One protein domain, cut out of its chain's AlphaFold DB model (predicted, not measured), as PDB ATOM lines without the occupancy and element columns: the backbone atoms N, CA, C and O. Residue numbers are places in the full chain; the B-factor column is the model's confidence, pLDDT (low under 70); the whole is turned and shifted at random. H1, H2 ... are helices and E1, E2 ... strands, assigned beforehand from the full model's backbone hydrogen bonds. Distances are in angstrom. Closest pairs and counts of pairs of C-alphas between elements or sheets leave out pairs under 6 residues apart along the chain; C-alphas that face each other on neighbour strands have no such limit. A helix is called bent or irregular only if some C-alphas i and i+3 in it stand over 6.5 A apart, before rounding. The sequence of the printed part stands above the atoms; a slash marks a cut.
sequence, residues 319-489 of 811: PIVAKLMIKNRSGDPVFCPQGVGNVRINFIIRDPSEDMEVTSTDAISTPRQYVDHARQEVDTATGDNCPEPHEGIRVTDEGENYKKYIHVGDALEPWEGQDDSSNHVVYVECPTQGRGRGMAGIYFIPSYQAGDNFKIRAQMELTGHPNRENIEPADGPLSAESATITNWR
ATOM      1  N   PRO A 319      22.115 -34.979 -37.038       93.19
ATOM      2  CA  PRO A 319      21.110 -35.961 -36.656       93.19
ATOM      3  C   PRO A 319      21.784 -37.303 -36.337       93.19
ATOM      4  O   PRO A 319      22.469 -37.886 -37.177       93.19
ATOM      5  N   ILE A 320      21.585 -37.811 -35.124       94.56
ATOM      6  CA  ILE A 320      22.113 -39.104 -34.673       94.56
ATOM      7  C   ILE A 320      20.952 -39.977 -34.241       94.56
ATOM      8  O   ILE A 320      20.110 -39.544 -33.456       94.56
ATOM      9  N   VAL A 321      20.927 -41.209 -34.740       94.81
ATOM     10  CA  VAL A 321      19.817 -42.143 -34.557       94.81
ATOM     11  C   VAL A 321      20.316 -43.423 -33.914       94.81
ATOM     12  O   VAL A 321      21.323 -43.990 -34.321       94.81
ATOM     13  N   ALA A 322      19.588 -43.886 -32.908       96.31
ATOM     14  CA  ALA A 322      19.751 -45.168 -32.248       96.31
ATOM     15  C   ALA A 322      18.658 -46.131 -32.738       96.31
ATOM     16  O   ALA A 322      17.479 -45.967 -32.415       96.31
ATOM     17  N   LYS A 323      19.053 -47.147 -33.505       95.88
ATOM     18  CA  LYS A 323      18.212 -48.260 -33.958       95.88
ATOM     19  C   LYS A 323      18.176 -49.359 -32.912       95.88
ATOM     20  O   LYS A 323      19.223 -49.856 -32.501       95.88
ATOM     21  N   LEU A 324      16.979 -49.791 -32.518       95.38
ATOM     22  CA  LEU A 324      16.829 -50.971 -31.672       95.38
ATOM     23  C   LEU A 324      16.701 -52.233 -32.521       95.38
ATOM     24  O   LEU A 324      15.787 -52.380 -33.335       95.38
ATOM     25  N   MET A 325      17.602 -53.176 -32.269       96.25
ATOM     26  CA  MET A 325      17.630 -54.478 -32.921       96.25
ATOM     27  C   MET A 325      16.934 -55.516 -32.044       96.25
ATOM     28  O   MET A 325      17.049 -55.492 -30.817       96.25
ATOM     29  N   ILE A 326      16.238 -56.464 -32.667       95.12
ATOM     30  CA  ILE A 326      15.554 -57.582 -32.004       95.12
ATOM     31  C   ILE A 326      16.252 -58.882 -32.388       95.12
ATOM     32  O   ILE A 326      16.746 -59.020 -33.506       95.12
ATOM     33  N   LYS A 327      16.288 -59.847 -31.468       95.44
ATOM     34  CA  LYS A 327      16.825 -61.180 -31.750       95.44
ATOM     35  C   LYS A 327      15.908 -61.946 -32.697       95.44
ATOM     36  O   LYS A 327      14.723 -62.131 -32.408       95.44
ATOM     37  N   ASN A 328      16.463 -62.459 -33.785       95.75
ATOM     38  CA  ASN A 328      15.784 -63.457 -34.608       95.75
ATOM     39  C   ASN A 328      15.791 -64.845 -33.934       95.75
ATOM     40  O   ASN A 328      16.318 -65.014 -32.831       95.75
ATOM     41  N   ARG A 329      15.241 -65.867 -34.603       94.88
ATOM     42  CA  ARG A 329      15.224 -67.253 -34.096       94.88
ATOM     43  C   ARG A 329      16.619 -67.817 -33.781       94.88
ATOM     44  O   ARG A 329      16.755 -68.649 -32.886       94.88
ATOM     45  N   SER A 330      17.645 -67.393 -34.516       94.81
ATOM     46  CA  SER A 330      19.043 -67.806 -34.312       94.81
ATOM     47  C   SER A 330      19.749 -67.013 -33.207       94.81
ATOM     48  O   SER A 330      20.830 -67.411 -32.776       94.81
ATOM     49  N   GLY A 331      19.141 -65.923 -32.733       93.75
ATOM     50  CA  GLY A 331      19.727 -64.989 -31.777       93.75
ATOM     51  C   GLY A 331      20.503 -63.831 -32.411       93.75
ATOM     52  O   GLY A 331      21.061 -63.036 -31.664       93.75
ATOM     53  N   ASP A 332      20.528 -63.714 -33.741       95.94
ATOM     54  CA  ASP A 332      21.227 -62.641 -34.459       95.94
ATOM     55  C   ASP A 332      20.397 -61.336 -34.459       95.94
ATOM     56  O   ASP A 332      19.160 -61.401 -34.395       95.94
ATOM     57  N   PRO A 333      21.039 -60.154 -34.567       96.38
ATOM     58  CA  PRO A 333      20.337 -58.877 -34.646       96.38
ATOM     59  C   PRO A 333      19.541 -58.750 -35.945       96.38
ATOM     60  O   PRO A 333      20.070 -58.941 -37.041       96.38
ATOM     61  N   VAL A 334      18.277 -58.351 -35.827       96.50
ATOM     62  CA  VAL A 334      17.424 -57.965 -36.955       96.50
ATOM     63  C   VAL A 334      16.705 -56.665 -36.623       96.50
ATOM     64  O   VAL A 334      16.085 -56.530 -35.566       96.50
ATOM     65  N   PHE A 335      16.751 -55.706 -37.550       95.25
ATOM     66  CA  PHE A 335      15.988 -54.472 -37.422       95.25
ATOM     67  C   PHE A 335      14.512 -54.752 -37.718       95.25
ATOM     68  O   PHE A 335      14.120 -55.007 -38.860       95.25
ATOM     69  N   CYS A 336      13.687 -54.729 -36.674       93.06
ATOM     70  CA  CYS A 336      12.246 -54.911 -36.782       93.06
ATOM     71  C   CYS A 336      11.513 -53.746 -36.103       93.06
ATOM     72  O   CYS A 336      11.094 -53.864 -34.949       93.06
ATOM     73  N   PRO A 337      11.341 -52.616 -36.807       90.81
ATOM     74  CA  PRO A 337      10.845 -51.390 -36.194       90.81
ATOM     75  C   PRO A 337       9.431 -51.534 -35.615       90.81
ATOM     76  O   PRO A 337       9.115 -50.945 -34.584       90.81
ATOM     77  N   GLN A 338       8.585 -52.375 -36.219       88.94
ATOM     78  CA  GLN A 338       7.220 -52.632 -35.751       88.94
ATOM     79  C   GLN A 338       7.158 -53.513 -34.491       88.94
ATOM     80  O   GLN A 338       6.128 -53.545 -33.819       88.94
ATOM     81  N   GLY A 339       8.237 -54.239 -34.183       90.56
ATOM     82  CA  GLY A 339       8.334 -55.142 -33.039       90.56
ATOM     83  C   GLY A 339       9.053 -54.549 -31.827       90.56
ATOM     84  O   GLY A 339       9.224 -55.264 -30.847       90.56
ATOM     85  N   VAL A 340       9.510 -53.288 -31.870       91.94
ATOM     86  CA  VAL A 340      10.297 -52.680 -30.776       91.94
ATOM     87  C   VAL A 340       9.417 -52.259 -29.596       91.94
ATOM     88  O   VAL A 340       9.799 -52.489 -28.452       91.94
ATOM     89  N   GLY A 341       8.227 -51.709 -29.851       88.69
ATOM     90  CA  GLY A 341       7.364 -51.114 -28.818       88.69
ATOM     91  C   GLY A 341       7.767 -49.680 -28.436       88.69
ATOM     92  O   GLY A 341       8.725 -49.141 -28.987       88.69
ATOM     93  N   ASN A 342       7.021 -49.056 -27.511       88.44
ATOM     94  CA  ASN A 342       7.350 -47.718 -27.001       88.44
ATOM     95  C   ASN A 342       8.447 -47.820 -25.934       88.44
ATOM     96  O   ASN A 342       8.164 -48.193 -24.793       88.44
ATOM     97  N   VAL A 343       9.687 -47.531 -26.316       90.50
ATOM     98  CA  VAL A 343      10.864 -47.639 -25.449       90.50
ATOM     99  C   VAL A 343      11.520 -46.281 -25.315       90.50
ATOM    100  O   VAL A 343      11.798 -45.621 -26.316       90.50
ATOM    101  N   ARG A 344      11.846 -45.899 -24.083       93.69
ATOM    102  CA  ARG A 344      12.628 -44.699 -23.803       93.69
ATOM    103  C   ARG A 344      14.120 -44.960 -24.019       93.69
ATOM    104  O   ARG A 344      14.691 -45.865 -23.407       93.69
ATOM    105  N   ILE A 345      14.756 -44.125 -24.837       96.25
ATOM    106  CA  ILE A 345      16.210 -44.095 -25.030       96.25
ATOM    107  C   ILE A 345      16.764 -42.792 -24.468       96.25
ATOM    108  O   ILE A 345      16.390 -41.709 -24.906       96.25
ATOM    109  N   ASN A 346      17.680 -42.914 -23.512       97.25
ATOM    110  CA  ASN A 346      18.450 -41.807 -22.966       97.25
ATOM    111  C   ASN A 346      19.708 -41.593 -23.814       97.25
ATOM    112  O   ASN A 346      20.494 -42.522 -24.009       97.25
ATOM    113  N   PHE A 347      19.916 -40.364 -24.264       97.19
ATOM    114  CA  PHE A 347      21.144 -39.893 -24.883       97.19
ATOM    115  C   PHE A 347      21.993 -39.161 -23.848       97.19
ATOM    116  O   PHE A 347      21.532 -38.252 -23.153       97.19
ATOM    117  N   ILE A 348      23.248 -39.582 -23.743       95.19
ATOM    118  CA  ILE A 348      24.223 -39.066 -22.790       95.19
ATOM    119  C   ILE A 348      25.449 -38.632 -23.582       95.19
ATOM    120  O   ILE A 348      26.073 -39.456 -24.254       95.19
ATOM    121  N   ILE A 349      25.809 -37.357 -23.471       93.12
ATOM    122  CA  ILE A 349      27.054 -36.829 -24.027       93.12
ATOM    123  C   ILE A 349      28.106 -36.855 -22.930       93.12
ATOM    124  O   ILE A 349      27.891 -36.358 -21.825       93.12
ATOM    125  N   ARG A 350      29.238 -37.473 -23.240       91.50
ATOM    126  CA  ARG A 350      30.434 -37.477 -22.411       91.50
ATOM    127  C   ARG A 350      31.486 -36.605 -23.060       91.50
ATOM    128  O   ARG A 350      31.607 -36.585 -24.281       91.50
ATOM    129  N   ASP A 351      32.264 -35.973 -22.209       90.56
ATOM    130  CA  ASP A 351      33.409 -35.141 -22.538       90.56
ATOM    131  C   ASP A 351      34.662 -35.896 -22.052       90.56
ATOM    132  O   ASP A 351      35.027 -35.810 -20.875       90.56
ATOM    133  N   PRO A 352      35.204 -36.824 -22.868       90.69
ATOM    134  CA  PRO A 352      36.436 -37.517 -22.526       90.69
ATOM    135  C   PRO A 352      37.620 -36.564 -22.683       90.69
ATOM    136  O   PRO A 352      37.659 -35.797 -23.639       90.69
ATOM    137  N   SER A 353      38.628 -36.699 -21.820       88.56
ATOM    138  CA  SER A 353      39.824 -35.857 -21.880       88.56
ATOM    139  C   SER A 353      40.409 -35.780 -23.292       88.56
ATOM    140  O   SER A 353      40.607 -36.805 -23.952       88.56
ATOM    141  N   GLU A 354      40.677 -34.563 -23.752       87.50
ATOM    142  CA  GLU A 354      41.345 -34.293 -25.024       87.50
ATOM    143  C   GLU A 354      42.747 -34.905 -25.106       87.50
ATOM    144  O   GLU A 354      43.528 -34.917 -24.147       87.50
ATOM    145  N   ASP A 355      43.042 -35.427 -26.299       84.06
ATOM    146  CA  ASP A 355      44.283 -36.105 -26.637       84.06
ATOM    147  C   ASP A 355      45.435 -35.115 -26.848       84.06
ATOM    148  O   ASP A 355      45.684 -34.619 -27.948       84.06
ATOM    149  N   MET A 356      46.194 -34.888 -25.782       82.75
ATOM    150  CA  MET A 356      47.348 -33.993 -25.792       82.75
ATOM    151  C   MET A 356      48.570 -34.545 -26.540       82.75
ATOM    152  O   MET A 356      49.601 -33.877 -26.557       82.75
ATOM    153  N   GLU A 357      48.516 -35.732 -27.158       82.88
ATOM    154  CA  GLU A 357      49.595 -36.199 -28.045       82.88
ATOM    155  C   GLU A 357      49.704 -35.364 -29.326       82.88
ATOM    156  O   GLU A 357      50.800 -35.236 -29.874       82.88
ATOM    157  N   VAL A 358      48.601 -34.733 -29.745       80.25
ATOM    158  CA  VAL A 358      48.552 -33.823 -30.899       80.25
ATOM    159  C   VAL A 358      49.354 -32.541 -30.645       80.25
ATOM    160  O   VAL A 358      49.931 -31.970 -31.565       80.25
ATOM    161  N   THR A 359      49.434 -32.091 -29.389       78.25
ATOM    162  CA  THR A 359      50.246 -30.930 -29.002       78.25
ATOM    163  C   THR A 359      51.656 -31.403 -28.659       78.25
ATOM    164  O   THR A 359      51.809 -32.186 -27.724       78.25
ATOM    165  N   SER A 360      52.666 -30.941 -29.411       69.50
ATOM    166  CA  SER A 360      54.110 -31.237 -29.298       69.50
ATOM    167  C   SER A 360      54.516 -32.274 -28.232       69.50
ATOM    168  O   SER A 360      54.423 -32.067 -27.020       69.50
ATOM    169  N   THR A 361      55.056 -33.403 -28.693       52.38
ATOM    170  CA  THR A 361      55.415 -34.570 -27.865       52.38
ATOM    171  C   THR A 361      56.614 -34.363 -26.938       52.38
ATOM    172  O   THR A 361      56.897 -35.218 -26.092       52.38
ATOM    173  N   ASP A 362      57.314 -33.231 -27.036       56.69
ATOM    174  CA  ASP A 362      58.374 -32.897 -26.095       56.69
ATOM    175  C   ASP A 362      57.735 -32.550 -24.742       56.69
ATOM    176  O   ASP A 362      57.135 -31.493 -24.576       56.69
ATOM    177  N   ALA A 363      57.893 -33.417 -23.736       44.38
ATOM    178  CA  ALA A 363      57.375 -33.218 -22.369       44.38
ATOM    179  C   ALA A 363      57.913 -31.946 -21.660       44.38
ATOM    180  O   ALA A 363      57.494 -31.607 -20.553       44.38
ATOM    181  N   ILE A 364      58.872 -31.258 -22.286       51.22
ATOM    182  CA  ILE A 364      59.486 -29.999 -21.843       51.22
ATOM    183  C   ILE A 364      58.935 -28.807 -22.658       51.22
ATOM    184  O   ILE A 364      59.310 -27.670 -22.392       51.22
ATOM    185  N   SER A 365      58.052 -29.036 -23.639       66.25
ATOM    186  CA  SER A 365      57.462 -27.965 -24.444       66.25
ATOM    187  C   SER A 365      56.557 -27.096 -23.567       66.25
ATOM    188  O   SER A 365      55.529 -27.533 -23.042       66.25
ATOM    189  N   THR A 366      56.981 -25.846 -23.378       75.12
ATOM    190  CA  THR A 366      56.232 -24.808 -22.663       75.12
ATOM    191  C   THR A 366      54.794 -24.668 -23.187       75.12
ATOM    192  O   THR A 366      53.887 -24.601 -22.355       75.12
ATOM    193  N   PRO A 367      54.523 -24.731 -24.514       83.25
ATOM    194  CA  PRO A 367      53.154 -24.635 -25.019       83.25
ATOM    195  C   PRO A 367      52.232 -25.746 -24.529       83.25
ATOM    196  O   PRO A 367      51.108 -25.462 -24.120       83.25
ATOM    197  N   ARG A 368      52.699 -27.002 -24.534       84.94
ATOM    198  CA  ARG A 368      51.896 -28.135 -24.066       84.94
ATOM    199  C   ARG A 368      51.558 -27.986 -22.592       84.94
ATOM    200  O   ARG A 368      50.401 -28.140 -22.229       84.94
ATOM    201  N   GLN A 369      52.545 -27.638 -21.765       83.56
ATOM    202  CA  GLN A 369      52.335 -27.428 -20.330       83.56
ATOM    203  C   GLN A 369      51.321 -26.313 -20.065       83.56
ATOM    204  O   GLN A 369      50.482 -26.455 -19.182       83.56
ATOM    205  N   TYR A 370      51.371 -25.234 -20.848       86.50
ATOM    206  CA  TYR A 370      50.413 -24.139 -20.746       86.50
ATOM    207  C   TYR A 370      48.991 -24.587 -21.111       86.50
ATOM    208  O   TYR A 370      48.051 -24.309 -20.370       86.50
ATOM    209  N   VAL A 371      48.823 -25.302 -22.233       88.25
ATOM    210  CA  VAL A 371      47.517 -25.841 -22.650       88.25
ATOM    211  C   VAL A 371      46.994 -26.840 -21.612       88.25
ATOM    212  O   VAL A 371      45.848 -26.718 -21.188       88.25
ATOM    213  N   ASP A 372      47.838 -27.767 -21.148       87.12
ATOM    214  CA  ASP A 372      47.508 -28.740 -20.098       87.12
ATOM    215  C   ASP A 372      47.036 -28.035 -18.819       87.12
ATOM    216  O   ASP A 372      46.026 -28.418 -18.234       87.12
ATOM    217  N   HIS A 373      47.742 -26.988 -18.387       86.00
ATOM    218  CA  HIS A 373      47.405 -26.233 -17.182       86.00
ATOM    219  C   HIS A 373      46.092 -25.458 -17.340       86.00
ATOM    220  O   HIS A 373      45.224 -25.545 -16.473       86.00
ATOM    221  N   ALA A 374      45.904 -24.767 -18.470       86.56
ATOM    222  CA  ALA A 374      44.667 -24.049 -18.768       86.56
ATOM    223  C   ALA A 374      43.453 -24.990 -18.793       86.56
ATOM    224  O   ALA A 374      42.389 -24.628 -18.293       86.56
ATOM    225  N   ARG A 375      43.624 -26.206 -19.329       87.44
ATOM    226  CA  ARG A 375      42.588 -27.244 -19.342       87.44
ATOM    227  C   ARG A 375      42.313 -27.810 -17.953       87.44
ATOM    228  O   ARG A 375      41.158 -27.861 -17.560       87.44
ATOM    229  N   GLN A 376      43.344 -28.162 -17.181       84.62
ATOM    230  CA  GLN A 376      43.196 -28.693 -15.815       84.62
ATOM    231  C   GLN A 376      42.483 -27.730 -14.861       84.62
ATOM    232  O   GLN A 376      41.777 -28.165 -13.956       84.62
ATOM    233  N   GLU A 377      42.643 -26.425 -15.055       82.06
ATOM    234  CA  GLU A 377      41.980 -25.407 -14.229       82.06
ATOM    235  C   GLU A 377      40.480 -25.296 -14.508       82.06
ATOM    236  O   GLU A 377      39.713 -24.856 -13.649       82.06
ATOM    237  N   VAL A 378      40.053 -25.721 -15.697       80.56
ATOM    238  CA  VAL A 378      38.641 -25.820 -16.062       80.56
ATOM    239  C   VAL A 378      38.135 -27.262 -16.053       80.56
ATOM    240  O   VAL A 378      36.947 -27.466 -16.294       80.56
ATOM    241  N   ASP A 379      38.991 -28.249 -15.787       82.56
ATOM    242  CA  ASP A 379      38.638 -29.665 -15.737       82.56
ATOM    243  C   ASP A 379      37.722 -29.929 -14.538       82.56
ATOM    244  O   ASP A 379      37.942 -29.483 -13.408       82.56
ATOM    245  N   THR A 380      36.638 -30.637 -14.810       81.12
ATOM    246  CA  THR A 380      35.566 -30.911 -13.859       81.12
ATOM    247  C   THR A 380      35.204 -32.384 -13.905       81.12
ATOM    248  O   THR A 380      35.596 -33.117 -14.806       81.12
ATOM    249  N   ALA A 381      34.339 -32.833 -12.992       76.94
ATOM    250  CA  ALA A 381      33.761 -34.173 -13.109       76.94
ATOM    251  C   ALA A 381      32.990 -34.382 -14.432       76.94
ATOM    252  O   ALA A 381      32.758 -35.525 -14.826       76.94
ATOM    253  N   THR A 382      32.595 -33.291 -15.100       75.88
ATOM    254  CA  THR A 382      31.875 -33.304 -16.379       75.88
ATOM    255  C   THR A 382      32.760 -33.168 -17.615       75.88
ATOM    256  O   THR A 382      32.197 -33.184 -18.703       75.88
ATOM    257  N   GLY A 383      34.087 -33.076 -17.459       86.69
ATOM    258  CA  GLY A 383      35.063 -33.002 -18.551       86.69
ATOM    259  C   GLY A 383      35.809 -31.669 -18.652       86.69
ATOM    260  O   GLY A 383      35.681 -30.802 -17.774       86.69
ATOM    261  N   ASP A 384      36.600 -31.534 -19.720       88.25
ATOM    262  CA  ASP A 384      37.598 -30.476 -19.907       88.25
ATOM    263  C   ASP A 384      37.462 -29.688 -21.224       88.25
ATOM    264  O   ASP A 384      38.304 -28.827 -21.503       88.25
ATOM    265  N   ASN A 385      36.361 -29.880 -21.966       92.06
ATOM    266  CA  ASN A 385      36.008 -29.021 -23.097       92.06
ATOM    267  C   ASN A 385      35.970 -27.545 -22.691       92.06
ATOM    268  O   ASN A 385      35.695 -27.186 -21.535       92.06
ATOM    269  N   CYS A 386      36.188 -26.662 -23.661       90.81
ATOM    270  CA  CYS A 386      36.191 -25.226 -23.422       90.81
ATOM    271  C   CYS A 386      34.868 -24.753 -22.767       90.81
ATOM    272  O   CYS A 386      33.778 -25.058 -23.275       90.81
ATOM    273  N   PRO A 387      34.914 -24.011 -21.643       89.62
ATOM    274  CA  PRO A 387      33.713 -23.511 -20.981       89.62
ATOM    275  C   PRO A 387      33.276 -22.126 -21.491       89.62
ATOM    276  O   PRO A 387      34.064 -21.380 -22.067       89.62
ATOM    277  N   GLU A 388      32.022 -21.747 -21.232       88.19
ATOM    278  CA  GLU A 388      31.403 -20.474 -21.647       88.19
ATOM    279  C   GLU A 388      32.226 -19.210 -21.306       88.19
ATOM    280  O   GLU A 388      32.291 -18.316 -22.151       88.19
ATOM    281  N   PRO A 389      32.920 -19.093 -20.148       86.56
ATOM    282  CA  PRO A 389      33.797 -17.947 -19.869       86.56
ATOM    283  C   PRO A 389      34.967 -17.783 -20.853       86.56
ATOM    284  O   PRO A 389      35.545 -16.697 -20.946       86.56
ATOM    285  N   HIS A 390      35.309 -18.855 -21.569       86.25
ATOM    286  CA  HIS A 390      36.306 -18.887 -22.635       86.25
ATOM    287  C   HIS A 390      35.668 -19.026 -24.029       86.25
ATOM    288  O   HIS A 390      36.365 -19.358 -24.986       86.25
ATOM    289  N   GLU A 391      34.366 -18.735 -24.143       85.00
ATOM    290  CA  GLU A 391      33.539 -18.850 -25.358       85.00
ATOM    291  C   GLU A 391      33.382 -20.281 -25.888       85.00
ATOM    292  O   GLU A 391      33.081 -20.526 -27.056       85.00
ATOM    293  N   GLY A 392      33.546 -21.267 -25.013       87.69
ATOM    294  CA  GLY A 392      33.131 -22.629 -25.296       87.69
ATOM    295  C   GLY A 392      31.641 -22.862 -25.036       87.69
ATOM    296  O   GLY A 392      30.876 -21.950 -24.725       87.69
ATOM    297  N   ILE A 393      31.203 -24.108 -25.206       87.19
ATOM    298  CA  ILE A 393      29.792 -24.503 -25.050       87.19
ATOM    299  C   ILE A 393      29.480 -25.069 -23.654       87.19
ATOM    300  O   ILE A 393      28.312 -25.133 -23.268       87.19
ATOM    301  N   ARG A 394      30.506 -25.470 -22.891       89.00
ATOM    302  CA  ARG A 394      30.326 -26.063 -21.563       89.00
ATOM    303  C   ARG A 394      29.914 -24.986 -20.556       89.00
ATOM    304  O   ARG A 394      30.619 -23.999 -20.357       89.00
ATOM    305  N   VAL A 395      28.765 -25.163 -19.914       85.19
ATOM    306  CA  VAL A 395      28.252 -24.216 -18.917       85.19
ATOM    307  C   VAL A 395      28.968 -24.374 -17.580       85.19
ATOM    308  O   VAL A 395      29.478 -25.440 -17.240       85.19
ATOM    309  N   THR A 396      28.945 -23.310 -16.776       75.88
ATOM    310  CA  THR A 396      29.479 -23.333 -15.405       75.88
ATOM    311  C   THR A 396      28.615 -24.132 -14.427       75.88
ATOM    312  O   THR A 396      29.111 -24.558 -13.389       75.88
ATOM    313  N   ASP A 397      27.318 -24.293 -14.714       81.31
ATOM    314  CA  ASP A 397      26.434 -25.171 -13.943       81.31
ATOM    315  C   ASP A 397      26.507 -26.587 -14.522       81.31
ATOM    316  O   ASP A 397      25.816 -26.914 -15.486       81.31
ATOM    317  N   GLU A 398      27.376 -27.420 -13.945       76.12
ATOM    318  CA  GLU A 398      27.630 -28.796 -14.393       76.12
ATOM    319  C   GLU A 398      26.348 -29.624 -14.569       76.12
ATOM    320  O   GLU A 398      26.280 -30.483 -15.452       76.12
ATOM    321  N   GLY A 399      25.312 -29.331 -13.774       80.62
ATOM    322  CA  GLY A 399      24.018 -29.997 -13.848       80.62
ATOM    323  C   GLY A 399      23.268 -29.760 -15.156       80.62
ATOM    324  O   GLY A 399      22.352 -30.513 -15.443       80.62
ATOM    325  N   GLU A 400      23.652 -28.774 -15.967       84.81
ATOM    326  CA  GLU A 400      22.967 -28.390 -17.209       84.81
ATOM    327  C   GLU A 400      23.770 -28.752 -18.476       84.81
ATOM    328  O   GLU A 400      23.269 -28.598 -19.592       84.81
ATOM    329  N   ASN A 401      25.000 -29.270 -18.335       85.06
ATOM    330  CA  ASN A 401      25.885 -29.589 -19.464       85.06
ATOM    331  C   ASN A 401      25.304 -30.648 -20.414       85.06
ATOM    332  O   ASN A 401      25.452 -30.532 -21.630       85.06
ATOM    333  N   TYR A 402      24.602 -31.653 -19.883       86.06
ATOM    334  CA  TYR A 402      24.111 -32.808 -20.650       86.06
ATOM    335  C   TYR A 402      23.193 -32.438 -21.828       86.06
ATOM    336  O   TYR A 402      23.159 -33.163 -22.821       86.06
ATOM    337  N   LYS A 403      22.474 -31.311 -21.743       89.44
ATOM    338  CA  LYS A 403      21.556 -30.837 -22.792       89.44
ATOM    339  C   LYS A 403      22.112 -29.706 -23.650       89.44
ATOM    340  O   LYS A 403      21.475 -29.316 -24.613       89.44
ATOM    341  N   LYS A 404      23.291 -29.158 -23.345       90.31
ATOM    342  CA  LYS A 404      23.879 -28.069 -24.153       90.31
ATOM    343  C   LYS A 404      24.339 -28.532 -25.531       90.31
ATOM    344  O   LYS A 404      24.363 -27.742 -26.468       90.31
ATOM    345  N   TYR A 405      24.651 -29.818 -25.635       91.94
ATOM    346  CA  TYR A 405      25.105 -30.484 -26.848       91.94
ATOM    347  C   TYR A 405      23.977 -31.148 -27.641       91.94
ATOM    348  O   TYR A 405      24.246 -31.776 -28.660       91.94
ATOM    349  N   ILE A 406      22.733 -31.091 -27.162       93.31
ATOM    350  CA  ILE A 406      21.592 -31.760 -27.789       93.31
ATOM    351  C   ILE A 406      20.444 -30.761 -27.905       93.31
ATOM    352  O   ILE A 406      20.114 -30.080 -26.939       93.31
ATOM    353  N   HIS A 407      19.801 -30.682 -29.068       90.94
ATOM    354  CA  HIS A 407      18.567 -29.904 -29.192       90.94
ATOM    355  C   HIS A 407      17.441 -30.495 -28.331       90.94
ATOM    356  O   HIS A 407      17.173 -31.696 -28.387       90.94
ATOM    357  N   VAL A 408      16.752 -29.642 -27.574       90.00
ATOM    358  CA  VAL A 408      15.628 -30.002 -26.700       90.00
ATOM    359  C   VAL A 408      14.465 -29.050 -26.966       90.00
ATOM    360  O   VAL A 408      14.661 -27.834 -26.984       90.00
ATOM    361  N   GLY A 409      13.247 -29.580 -27.085       82.94
ATOM    362  CA  GLY A 409      12.028 -28.777 -27.240       82.94
ATOM    363  C   GLY A 409      11.420 -28.862 -28.637       82.94
ATOM    364  O   GLY A 409      11.363 -29.954 -29.192       82.94
ATOM    365  N   ASP A 410      10.928 -27.724 -29.155       66.31
ATOM    366  CA  ASP A 410      10.044 -27.640 -30.331       66.31
ATOM    367  C   ASP A 410      10.474 -28.589 -31.465       66.31
ATOM    368  O   ASP A 410      11.629 -28.572 -31.907       66.31
ATOM    369  N   ALA A 411       9.522 -29.435 -31.882       63.66
ATOM    370  CA  ALA A 411       9.729 -30.586 -32.751       63.66
ATOM    371  C   ALA A 411      10.431 -30.212 -34.065       63.66
ATOM    372  O   ALA A 411       9.864 -29.536 -34.924       63.66
ATOM    373  N   LEU A 412      11.654 -30.710 -34.233       73.56
ATOM    374  CA  LEU A 412      12.338 -30.750 -35.519       73.56
ATOM    375  C   LEU A 412      12.134 -32.143 -36.086       73.56
ATOM    376  O   LEU A 412      12.860 -33.070 -35.732       73.56
ATOM    377  N   GLU A 413      11.117 -32.311 -36.931       70.00
ATOM    378  CA  GLU A 413      10.841 -33.618 -37.523       70.00
ATOM    379  C   GLU A 413      12.118 -34.215 -38.158       70.00
ATOM    380  O   GLU A 413      12.874 -33.499 -38.821       70.00
ATOM    381  N   PRO A 414      12.398 -35.515 -37.953       72.88
ATOM    382  CA  PRO A 414      11.575 -36.501 -37.242       72.88
ATOM    383  C   PRO A 414      11.946 -36.702 -35.751       72.88
ATOM    384  O   PRO A 414      11.482 -37.664 -35.142       72.88
ATOM    385  N   TRP A 415      12.783 -35.841 -35.158       83.62
ATOM    386  CA  TRP A 415      13.417 -36.069 -33.854       83.62
ATOM    387  C   TRP A 415      13.054 -34.999 -32.811       83.62
ATOM    388  O   TRP A 415      13.373 -33.822 -32.965       83.62
ATOM    389  N   GLU A 416      12.453 -35.417 -31.694       85.31
ATOM    390  CA  GLU A 416      12.065 -34.525 -30.593       85.31
ATOM    391  C   GLU A 416      12.714 -34.973 -29.274       85.31
ATOM    392  O   GLU A 416      12.251 -35.901 -28.608       85.31
ATOM    393  N   GLY A 417      13.817 -34.315 -28.906       90.38
ATOM    394  CA  GLY A 417      14.517 -34.547 -27.643       90.38
ATOM    395  C   GLY A 417      13.778 -33.931 -26.454       90.38
ATOM    396  O   GLY A 417      13.439 -32.745 -26.469       90.38
ATOM    397  N   GLN A 418      13.573 -34.722 -25.400       92.94
ATOM    398  CA  GLN A 418      12.913 -34.304 -24.162       92.94
ATOM    399  C   GLN A 418      13.912 -34.211 -23.002       92.94
ATOM    400  O   GLN A 418      14.792 -35.058 -22.849       92.94
ATOM    401  N   ASP A 419      13.771 -33.174 -22.175       94.38
ATOM    402  CA  ASP A 419      14.627 -32.947 -21.008       94.38
ATOM    403  C   ASP A 419      14.208 -33.824 -19.817       94.38
ATOM    404  O   ASP A 419      13.085 -33.698 -19.319       94.38
ATOM    405  N   ASP A 420      15.123 -34.643 -19.293       93.88
ATOM    406  CA  ASP A 420      15.012 -35.237 -17.960       93.88
ATOM    407  C   ASP A 420      16.106 -34.701 -17.028       93.88
ATOM    408  O   ASP A 420      17.114 -35.351 -16.729       93.88
ATOM    409  N   SER A 421      15.853 -33.500 -16.514       91.44
ATOM    410  CA  SER A 421      16.693 -32.827 -15.515       91.44
ATOM    411  C   SER A 421      16.885 -33.593 -14.208       91.44
ATOM    412  O   SER A 421      17.849 -33.329 -13.497       91.44
ATOM    413  N   SER A 422      16.013 -34.554 -13.876       90.31
ATOM    414  CA  SER A 422      16.177 -35.347 -12.648       90.31
ATOM    415  C   SER A 422      17.302 -36.370 -12.782       90.31
ATOM    416  O   SER A 422      17.942 -36.711 -11.788       90.31
ATOM    417  N   ASN A 423      17.539 -36.844 -14.007       89.81
ATOM    418  CA  ASN A 423      18.570 -37.825 -14.330       89.81
ATOM    419  C   ASN A 423      19.741 -37.232 -15.131       89.81
ATOM    420  O   ASN A 423      20.693 -37.955 -15.416       89.81
ATOM    421  N   HIS A 424      19.689 -35.937 -15.467       91.12
ATOM    422  CA  HIS A 424      20.666 -35.243 -16.309       91.12
ATOM    423  C   HIS A 424      20.873 -35.936 -17.667       91.12
ATOM    424  O   HIS A 424      22.001 -36.190 -18.091       91.12
ATOM    425  N   VAL A 425      19.767 -36.271 -18.344       94.38
ATOM    426  CA  VAL A 425      19.776 -36.885 -19.681       94.38
ATOM    427  C   VAL A 425      18.764 -36.217 -20.605       94.38
ATOM    428  O   VAL A 425      17.738 -35.709 -20.155       94.38
ATOM    429  N   VAL A 426      19.034 -36.258 -21.909       95.81
ATOM    430  CA  VAL A 426      18.012 -35.994 -22.929       95.81
ATOM    431  C   VAL A 426      17.485 -37.339 -23.393       95.81
ATOM    432  O   VAL A 426      18.277 -38.241 -23.659       95.81
ATOM    433  N   TYR A 427      16.173 -37.512 -23.472       95.38
ATOM    434  CA  TYR A 427      15.582 -38.777 -23.894       95.38
ATOM    435  C   TYR A 427      14.630 -38.610 -25.065       95.38
ATOM    436  O   TYR A 427      14.107 -37.529 -25.328       95.38
ATOM    437  N   VAL A 428      14.414 -39.718 -25.760       93.75
ATOM    438  CA  VAL A 428      13.468 -39.831 -26.863       93.75
ATOM    439  C   VAL A 428      12.716 -41.143 -26.688       93.75
ATOM    440  O   VAL A 428      13.316 -42.190 -26.428       93.75
ATOM    441  N   GLU A 429      11.394 -41.084 -26.790       91.12
ATOM    442  CA  GLU A 429      10.549 -42.274 -26.834       91.12
ATOM    443  C   GLU A 429      10.480 -42.802 -28.266       91.12
ATOM    444  O   GLU A 429      10.189 -42.053 -29.197       91.12
ATOM    445  N   CYS A 430      10.751 -44.094 -28.453       89.75
ATOM    446  CA  CYS A 430      10.620 -44.731 -29.756       89.75
ATOM    447  C   CYS A 430       9.137 -44.752 -30.143       89.75
ATOM    448  O   CYS A 430       8.350 -45.437 -29.479       89.75
ATOM    449  N   PRO A 431       8.725 -44.065 -31.219       85.06
ATOM    450  CA  PRO A 431       7.322 -44.013 -31.575       85.06
ATOM    451  C   PRO A 431       6.829 -45.409 -31.976       85.06
ATOM    452  O   PRO A 431       7.528 -46.193 -32.619       85.06
ATOM    453  N   THR A 432       5.593 -45.741 -31.603       80.69
ATOM    454  CA  THR A 432       4.937 -47.001 -32.009       80.69
ATOM    455  C   THR A 432       4.278 -46.896 -33.380       80.69
ATOM    456  O   THR A 432       3.942 -47.915 -33.992       80.69
ATOM    457  N   GLN A 433       4.099 -45.666 -33.864       76.88
ATOM    458  CA  GLN A 433       3.442 -45.328 -35.118       76.88
ATOM    459  C   GLN A 433       4.278 -44.352 -35.956       76.88
ATOM    460  O   GLN A 433       5.224 -43.756 -35.461       76.88
ATOM    461  N   GLY A 434       3.940 -44.213 -37.241       77.12
ATOM    462  CA  GLY A 434       4.623 -43.293 -38.160       77.12
ATOM    463  C   GLY A 434       6.086 -43.635 -38.470       77.12
ATOM    464  O   GLY A 434       6.509 -44.792 -38.356       77.12
ATOM    465  N   ARG A 435       6.823 -42.612 -38.912       71.94
ATOM    466  CA  ARG A 435       8.270 -42.621 -39.158       71.94
ATOM    467  C   ARG A 435       9.023 -42.586 -37.823       71.94
ATOM    468  O   ARG A 435       8.513 -42.070 -36.836       71.94
ATOM    469  N   GLY A 436      10.212 -43.184 -37.767       80.44
ATOM    470  CA  GLY A 436      10.973 -43.299 -36.515       80.44
ATOM    471  C   GLY A 436      10.648 -44.545 -35.684       80.44
ATOM    472  O   GLY A 436      11.283 -44.759 -34.660       80.44
ATOM    473  N   ARG A 437       9.698 -45.401 -36.101       87.12
ATOM    474  CA  ARG A 437       9.399 -46.650 -35.372       87.12
ATOM    475  C   ARG A 437      10.662 -47.467 -35.132       87.12
ATOM    476  O   ARG A 437      11.458 -47.670 -36.046       87.12
ATOM    477  N   GLY A 438      10.818 -47.949 -33.902       89.94
ATOM    478  CA  GLY A 438      11.988 -48.717 -33.479       89.94
ATOM    479  C   GLY A 438      13.306 -47.940 -33.460       89.94
ATOM    480  O   GLY A 438      14.370 -48.555 -33.381       89.94
ATOM    481  N   MET A 439      13.233 -46.614 -33.552       93.06
ATOM    482  CA  MET A 439      14.368 -45.711 -33.539       93.06
ATOM    483  C   MET A 439      14.113 -44.566 -32.563       93.06
ATOM    484  O   MET A 439      12.981 -44.145 -32.340       93.06
ATOM    485  N   ALA A 440      15.196 -44.042 -32.014       93.56
ATOM    486  CA  ALA A 440      15.220 -42.814 -31.240       93.56
ATOM    487  C   ALA A 440      16.314 -41.929 -31.831       93.56
ATOM    488  O   ALA A 440      17.403 -42.432 -32.087       93.56
ATOM    489  N   GLY A 441      16.060 -40.645 -32.065       92.62
ATOM    490  CA  GLY A 441      17.051 -39.762 -32.675       92.62
ATOM    491  C   GLY A 441      17.098 -38.388 -32.031       92.62
ATOM    492  O   GLY A 441      16.113 -37.938 -31.457       92.62
ATOM    493  N   ILE A 442      18.256 -37.742 -32.120       93.50
ATOM    494  CA  ILE A 442      18.534 -36.412 -31.572       93.50
ATOM    495  C   ILE A 442      19.312 -35.570 -32.584       93.50
ATOM    496  O   ILE A 442      19.980 -36.112 -33.462       93.50
ATOM    497  N   TYR A 443      19.301 -34.249 -32.407       93.44
ATOM    498  CA  TYR A 443      20.271 -33.363 -33.051       93.44
ATOM    499  C   TYR A 443      21.416 -33.066 -32.086       93.44
ATOM    500  O   TYR A 443      21.225 -32.374 -31.085       93.44
ATOM    501  N   PHE A 444      22.598 -33.590 -32.397       94.50
ATOM    502  CA  PHE A 444      23.843 -33.294 -31.700       94.50
ATOM    503  C   PHE A 444      24.443 -31.980 -32.217       94.50
ATOM    504  O   PHE A 444      24.622 -31.796 -33.421       94.50
ATOM    505  N   ILE A 445      24.749 -31.065 -31.300       92.94
ATOM    506  CA  ILE A 445      25.262 -29.721 -31.565       92.94
ATOM    507  C   ILE A 445      26.605 -29.576 -30.826       92.94
ATOM    508  O   ILE A 445      26.634 -29.134 -29.674       92.94
ATOM    509  N   PRO A 446      27.723 -29.982 -31.447       92.38
ATOM    510  CA  PRO A 446      29.042 -29.898 -30.832       92.38
ATOM    511  C   PRO A 446      29.508 -28.450 -30.655       92.38
ATOM    512  O   PRO A 446      28.965 -27.497 -31.224       92.38
ATOM    513  N   SER A 447      30.572 -28.299 -29.870       87.81
ATOM    514  CA  SER A 447      31.358 -27.067 -29.796       87.81
ATOM    515  C   SER A 447      31.940 -26.675 -31.161       87.81
ATOM    516  O   SER A 447      32.159 -27.528 -32.016       87.81
ATOM    517  N   TYR A 448      32.247 -25.388 -31.348       85.56
ATOM    518  CA  TYR A 448      33.084 -24.921 -32.464       85.56
ATOM    519  C   TYR A 448      34.567 -24.777 -32.070       85.56
ATOM    520  O   TYR A 448      35.393 -24.408 -32.905       85.56
ATOM    521  N   GLN A 449      34.911 -25.062 -30.809       89.62
ATOM    522  CA  GLN A 449      36.273 -24.980 -30.286       89.62
ATOM    523  C   GLN A 449      37.068 -26.206 -30.722       89.62
ATOM    524  O   GLN A 449      36.612 -27.336 -30.546       89.62
ATOM    525  N   ALA A 450      38.218 -25.999 -31.356       92.06
ATOM    526  CA  ALA A 450      39.045 -27.106 -31.823       92.06
ATOM    527  C   ALA A 450      39.732 -27.797 -30.631       92.06
ATOM    528  O   ALA A 450      40.150 -27.128 -29.686       92.06
ATOM    529  N   GLY A 451      39.841 -29.122 -30.679       93.19
ATOM    530  CA  GLY A 451      40.319 -29.956 -29.574       93.19
ATOM    531  C   GLY A 451      39.212 -30.477 -28.656       93.19
ATOM    532  O   GLY A 451      39.416 -31.513 -28.037       93.19
ATOM    533  N   ASP A 452      38.029 -29.847 -28.629       93.88
ATOM    534  CA  ASP A 452      36.915 -30.344 -27.816       93.88
ATOM    535  C   ASP A 452      36.494 -31.760 -28.259       93.88
ATOM    536  O   ASP A 452      36.392 -32.064 -29.454       93.88
ATOM    537  N   ASN A 453      36.215 -32.608 -27.275       94.56
ATOM    538  CA  ASN A 453      36.012 -34.039 -27.401       94.56
ATOM    539  C   ASN A 453      34.612 -34.468 -26.956       94.56
ATOM    540  O   ASN A 453      34.072 -33.999 -25.952       94.56
ATOM    541  N   PHE A 454      34.044 -35.443 -27.666       95.12
ATOM    542  CA  PHE A 454      32.699 -35.945 -27.398       95.12
ATOM    543  C   PHE A 454      32.608 -37.460 -27.554       95.12
ATOM    544  O   PHE A 454      33.162 -38.047 -28.481       95.12
ATOM    545  N   LYS A 455      31.829 -38.092 -26.679       95.88
ATOM    546  CA  LYS A 455      31.295 -39.443 -26.870       95.88
ATOM    547  C   LYS A 455      29.800 -39.443 -26.626       95.88
ATOM    548  O   LYS A 455      29.324 -38.863 -25.654       95.88
ATOM    549  N   ILE A 456      29.066 -40.128 -27.484       96.88
ATOM    550  CA  ILE A 456      27.608 -40.144 -27.472       96.88
ATOM    551  C   ILE A 456      27.173 -41.544 -27.094       96.88
ATOM    552  O   ILE A 456      27.523 -42.509 -27.766       96.88
ATOM    553  N   ARG A 457      26.416 -41.667 -26.006       97.25
ATOM    554  CA  ARG A 457      25.875 -42.943 -25.547       97.25
ATOM    555  C   ARG A 457      24.360 -42.931 -25.642       97.25
ATOM    556  O   ARG A 457      23.722 -42.065 -25.055       97.25
ATOM    557  N   ALA A 458      23.801 -43.926 -26.320       97.62
ATOM    558  CA  ALA A 458      22.377 -44.229 -26.294       97.62
ATOM    559  C   ALA A 458      22.164 -45.388 -25.323       97.62
ATOM    560  O   ALA A 458      22.834 -46.416 -25.423       97.62
ATOM    561  N   GLN A 459      21.265 -45.223 -24.361       96.50
ATOM    562  CA  GLN A 459      20.985 -46.215 -23.331       96.50
ATOM    563  C   GLN A 459      19.482 -46.407 -23.183       96.50
ATOM    564  O   GLN A 459      18.737 -45.452 -22.985       96.50
ATOM    565  N   MET A 460      19.045 -47.657 -23.241       95.19
ATOM    566  CA  MET A 460      17.652 -48.012 -23.020       95.19
ATOM    567  C   MET A 460      17.285 -47.888 -21.540       95.19
ATOM    568  O   MET A 460      17.969 -48.453 -20.683       95.19
ATOM    569  N   GLU A 461      16.181 -47.203 -21.242       92.44
ATOM    570  CA  GLU A 461      15.626 -47.116 -19.893       92.44
ATOM    571  C   GLU A 461      14.311 -47.891 -19.782       92.44
ATOM    572  O   GLU A 461      13.343 -47.630 -20.488       92.44
ATOM    573  N   LEU A 462      14.283 -48.841 -18.842       88.50
ATOM    574  CA  LEU A 462      13.116 -49.674 -18.543       88.50
ATOM    575  C   LEU A 462      12.563 -49.424 -17.130       88.50
ATOM    576  O   LEU A 462      11.831 -50.253 -16.582       88.50
ATOM    577  N   THR A 463      12.932 -48.311 -16.491       83.00
ATOM    578  CA  THR A 463      12.451 -47.966 -15.149       83.00
ATOM    579  C   THR A 463      10.923 -47.871 -15.146       83.00
ATOM    580  O   THR A 463      10.332 -47.160 -15.948       83.00
ATOM    581  N   GLY A 464      10.270 -48.609 -14.245       78.62
ATOM    582  CA  GLY A 464       8.807 -48.650 -14.150       78.62
ATOM    583  C   GLY A 464       8.121 -49.652 -15.085       78.62
ATOM    584  O   GLY A 464       6.929 -49.897 -14.908       78.62
ATOM    585  N   HIS A 465       8.842 -50.295 -16.013       79.44
ATOM    586  CA  HIS A 465       8.264 -51.380 -16.806       79.44
ATOM    587  C   HIS A 465       8.146 -52.664 -15.964       79.44
ATOM    588  O   HIS A 465       9.144 -53.108 -15.388       79.44
ATOM    589  N   PRO A 466       6.963 -53.311 -15.925       71.38
ATOM    590  CA  PRO A 466       6.710 -54.482 -15.075       71.38
ATOM    591  C   PRO A 466       7.601 -55.680 -15.424       71.38
ATOM    592  O   PRO A 466       7.845 -56.542 -14.588       71.38
ATOM    593  N   ASN A 467       8.123 -55.712 -16.650       76.25
ATOM    594  CA  ASN A 467       8.912 -56.813 -17.179       76.25
ATOM    595  C   ASN A 467      10.427 -56.544 -17.240       76.25
ATOM    596  O   ASN A 467      11.172 -57.303 -17.858       76.25
ATOM    597  N   ARG A 468      10.900 -55.460 -16.616       82.75
ATOM    598  CA  ARG A 468      12.306 -55.032 -16.664       82.75
ATOM    599  C   ARG A 468      13.298 -56.168 -16.393       82.75
ATOM    600  O   ARG A 468      14.229 -56.344 -17.169       82.75
ATOM    601  N   GLU A 469      13.073 -56.959 -15.342       78.88
ATOM    602  CA  GLU A 469      13.983 -58.040 -14.919       78.88
ATOM    603  C   GLU A 469      14.169 -59.146 -15.972       78.88
ATOM    604  O   GLU A 469      15.170 -59.856 -15.940       78.88
ATOM    605  N   ASN A 470      13.228 -59.293 -16.912       75.94
ATOM    606  CA  ASN A 470      13.309 -60.289 -17.982       75.94
ATOM    607  C   ASN A 470      13.902 -59.736 -19.286       75.94
ATOM    608  O   ASN A 470      14.258 -60.524 -20.161       75.94
ATOM    609  N   ILE A 471      13.968 -58.411 -19.433       81.00
ATOM    610  CA  ILE A 471      14.435 -57.732 -20.649       81.00
ATOM    611  C   ILE A 471      15.862 -57.216 -20.466       81.00
ATOM    612  O   ILE A 471      16.671 -57.288 -21.391       81.00
ATOM    613  N   GLU A 472      16.168 -56.663 -19.293       81.81
ATOM    614  CA  GLU A 472      17.461 -56.048 -19.024       81.81
ATOM    615  C   GLU A 472      18.544 -57.128 -18.851       81.81
ATOM    616  O   GLU A 472      18.383 -58.035 -18.027       81.81
ATOM    617  N   PRO A 473      19.651 -57.065 -19.614       77.62
ATOM    618  CA  PRO A 473      20.774 -57.975 -19.426       77.62
ATOM    619  C   PRO A 473      21.342 -57.909 -18.003       77.62
ATOM    620  O   PRO A 473      21.356 -56.858 -17.363       77.62
ATOM    621  N   ALA A 474      21.903 -59.025 -17.527       76.44
ATOM    622  CA  ALA A 474      22.522 -59.094 -16.199       76.44
ATOM    623  C   ALA A 474      23.691 -58.102 -16.016       76.44
ATOM    624  O   ALA A 474      23.961 -57.676 -14.894       76.44
ATOM    625  N   ASP A 475      24.354 -57.724 -17.112       79.25
ATOM    626  CA  ASP A 475      25.489 -56.794 -17.128       79.25
ATOM    627  C   ASP A 475      25.065 -55.310 -17.204       79.25
ATOM    628  O   ASP A 475      25.917 -54.422 -17.271       79.25
ATOM    629  N   GLY A 476      23.757 -55.032 -17.159       83.44
ATOM    630  CA  GLY A 476      23.185 -53.687 -17.139       83.44
ATOM    631  C   GLY A 476      22.323 -53.359 -18.363       83.44
ATOM    632  O   GLY A 476      22.118 -54.205 -19.238       83.44
ATOM    633  N   PRO A 477      21.808 -52.119 -18.438       88.56
ATOM    634  CA  PRO A 477      20.914 -51.692 -19.506       88.56
ATOM    635  C   PRO A 477      21.607 -51.725 -20.865       88.56
ATOM    636  O   PRO A 477      22.783 -51.368 -20.995       88.56
ATOM    637  N   LEU A 478      20.844 -52.106 -21.891       93.25
ATOM    638  CA  LEU A 478      21.316 -52.120 -23.270       93.25
ATOM    639  C   LEU A 478      21.773 -50.717 -23.677       93.25
ATOM    640  O   LEU A 478      21.037 -49.743 -23.506       93.25
ATOM    641  N   SER A 479      22.988 -50.607 -24.210       95.56
ATOM    642  CA  SER A 479      23.539 -49.325 -24.637       95.56
ATOM    643  C   SER A 479      24.513 -49.466 -25.797       95.56
ATOM    644  O   SER A 479      25.197 -50.483 -25.883       95.56
ATOM    645  N   ALA A 480      24.635 -48.411 -26.595       96.31
ATOM    646  CA  ALA A 480      25.686 -48.221 -27.592       96.31
ATOM    647  C   ALA A 480      26.437 -46.915 -27.311       96.31
ATOM    648  O   ALA A 480      25.878 -46.005 -26.697       96.31
ATOM    649  N   GLU A 481      27.691 -46.822 -27.746       96.88
ATOM    650  CA  GLU A 481      28.528 -45.624 -27.610       96.88
ATOM    651  C   GLU A 481      29.201 -45.308 -28.953       96.88
ATOM    652  O   GLU A 481      29.517 -46.226 -29.704       96.88
ATOM    653  N   SER A 482      29.386 -44.029 -29.272       97.75
ATOM    654  CA  SER A 482      30.124 -43.589 -30.457       97.75
ATOM    655  C   SER A 482      31.642 -43.713 -30.274       97.75
ATOM    656  O   SER A 482      32.140 -43.894 -29.155       97.75
ATOM    657  N   ALA A 483      32.384 -43.497 -31.361       97.19
ATOM    658  CA  ALA A 483      33.796 -43.132 -31.301       97.19
ATOM    659  C   ALA A 483      34.023 -41.870 -30.457       97.19
ATOM    660  O   ALA A 483      33.083 -41.118 -30.166       97.19
ATOM    661  N   THR A 484      35.281 -41.615 -30.090       97.00
ATOM    662  CA  THR A 484      35.673 -40.277 -29.629       97.00
ATOM    663  C   THR A 484      35.643 -39.334 -30.826       97.00
ATOM    664  O   THR A 484      36.404 -39.510 -31.774       97.00
ATOM    665  N   ILE A 485      34.759 -38.343 -30.780       97.25
ATOM    666  CA  ILE A 485      34.619 -37.307 -31.799       97.25
ATOM    667  C   ILE A 485      35.396 -36.085 -31.317       97.25
ATOM    668  O   ILE A 485      35.012 -35.480 -30.320       97.25
ATOM    669  N   THR A 486      36.460 -35.712 -32.021       96.44
ATOM    670  CA  THR A 486      37.257 -34.514 -31.720       96.44
ATOM    671  C   THR A 486      36.930 -33.432 -32.734       96.44
ATOM    672  O   THR A 486      36.960 -33.692 -33.936       96.44
ATOM    673  N   ASN A 487      36.641 -32.212 -32.294       94.88
ATOM    674  CA  ASN A 487      36.433 -31.100 -33.213       94.88
ATOM    675  C   ASN A 487      37.778 -30.593 -33.766       94.88
ATOM    676  O   ASN A 487      38.687 -30.247 -33.016       94.88
ATOM    677  N   TRP A 488      37.890 -30.528 -35.088       94.88
ATOM    678  CA  TRP A 488      39.041 -30.027 -35.836       94.88
ATOM    679  C   TRP A 488      38.614 -28.861 -36.719       94.88
ATOM    680  O   TRP A 488      37.499 -28.812 -37.234       94.88
ATOM    681  N   ARG A 489      39.522 -27.921 -36.957       90.94
ATOM    682  CA  ARG A 489      39.343 -26.863 -37.950       90.94
ATOM    683  C   ARG A 489      39.939 -27.319 -39.271       90.94
ATOM    684  O   ARG A 489      41.085 -27.749 -39.303       90.94
TER     685      ARG A 489
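What this domain is: This is residues 319 to 489 of the 811 residues of the protein "Peptidoglycan-binding protein" of candidate division Zixibacteria bacterium (UniProt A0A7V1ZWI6). Two sheets make a sandwich, only partly face to face: a strongly twisted branched sheet of E3, E4, E5, E7, E8 and E9, and a smaller sheet of E2, E1 and E6 whose strands cross the first at 35 degrees. H1 lies far out at one end of the long axis, where residues 361 to 366 stick out, and the short H3 lies toward the other end. The 171 printed residues hold three named helices and nine named strands, in the order E1 E2 E3 H1 H2 E4 E5 E6 E7 H3 E8 E9; the class is mixed, with 74 residues in named elements, under half. The smaller sheet runs E2, E1, E6, antiparallel, and the neighbours in the branched sheet are antiparallel too. The whole is elongated, 59 by 38 by 28 A, and only just loose, close to compact, with a radius of gyration of the C-alphas of 18.9 A.

Where its parts are: E1, residues 319 to 327, begins at C-alpha 319 (21.110, -35.961, -36.656) and is 26.0 A long. E2 is residues 333 to 335 and E3 is 344 to 350, 19.3 A. H1, residues 366 to 378, is 18.8 A long; H2, 398 to 403, is irregular, with C-alphas 399 and 402 7.4 A apart. E4 is residues 418 to 420, E5 425 to 429 and E6 439 to 444. E7, residues 453 to 461, is 25.4 A long. H3 is residues 468 to 471, E8 479 to 481, and E9 484 to 489, ending at C-alpha 489 (39.343, -26.863, -37.950).

How they stand to each other: On one side of E7 lies E3, with N 348 and O 457 2.8 A apart; on the other side lie E8, with N 458 and O 480 at 3.0 A, and E9, with N 454 and O 485 at 2.8 A. E8 runs on into E9 at 31 degrees. E5 pairs with E3 through N 347 and O 426, 2.7 A, and forms a hairpin with E4, where N 418 and O 427 are 2.9 A apart. In the other sheet, E1 pairs with E6 through N 322 and O 440, 2.7 A, and forms a hairpin with E2 through N 326 and O 334, 2.9 A. Between the sheets, the closest C-alphas of E5 and E6 are those of Val 428 and Ala 440, 5.6 A. H2 is on the branched sheet, only just at the sheet's level with a height of 3.6 A; its closest C-alpha pair with E5 is Tyr 402 and Val 425, 6.0 A. H1 and H3 are on neither sheet. O i to N i+4 pairs are within hydrogen-bond range in 8 of 9 for H1 and 0 of 2 for H2, which has 1 of 3 O i to N i+3 pairs; H3 is too short for an i+4 pair.

The domain as a whole: The farthest C-alphas, Arg 329 and Thr 366, are 60.1 A apart. The printed part has no cut. The links E3 to H1, H1 to H2 and H2 to E4 are long. Mean pLDDT of the printed part is 87.2; residues 360 to 365 and 410 to 411 are under 70.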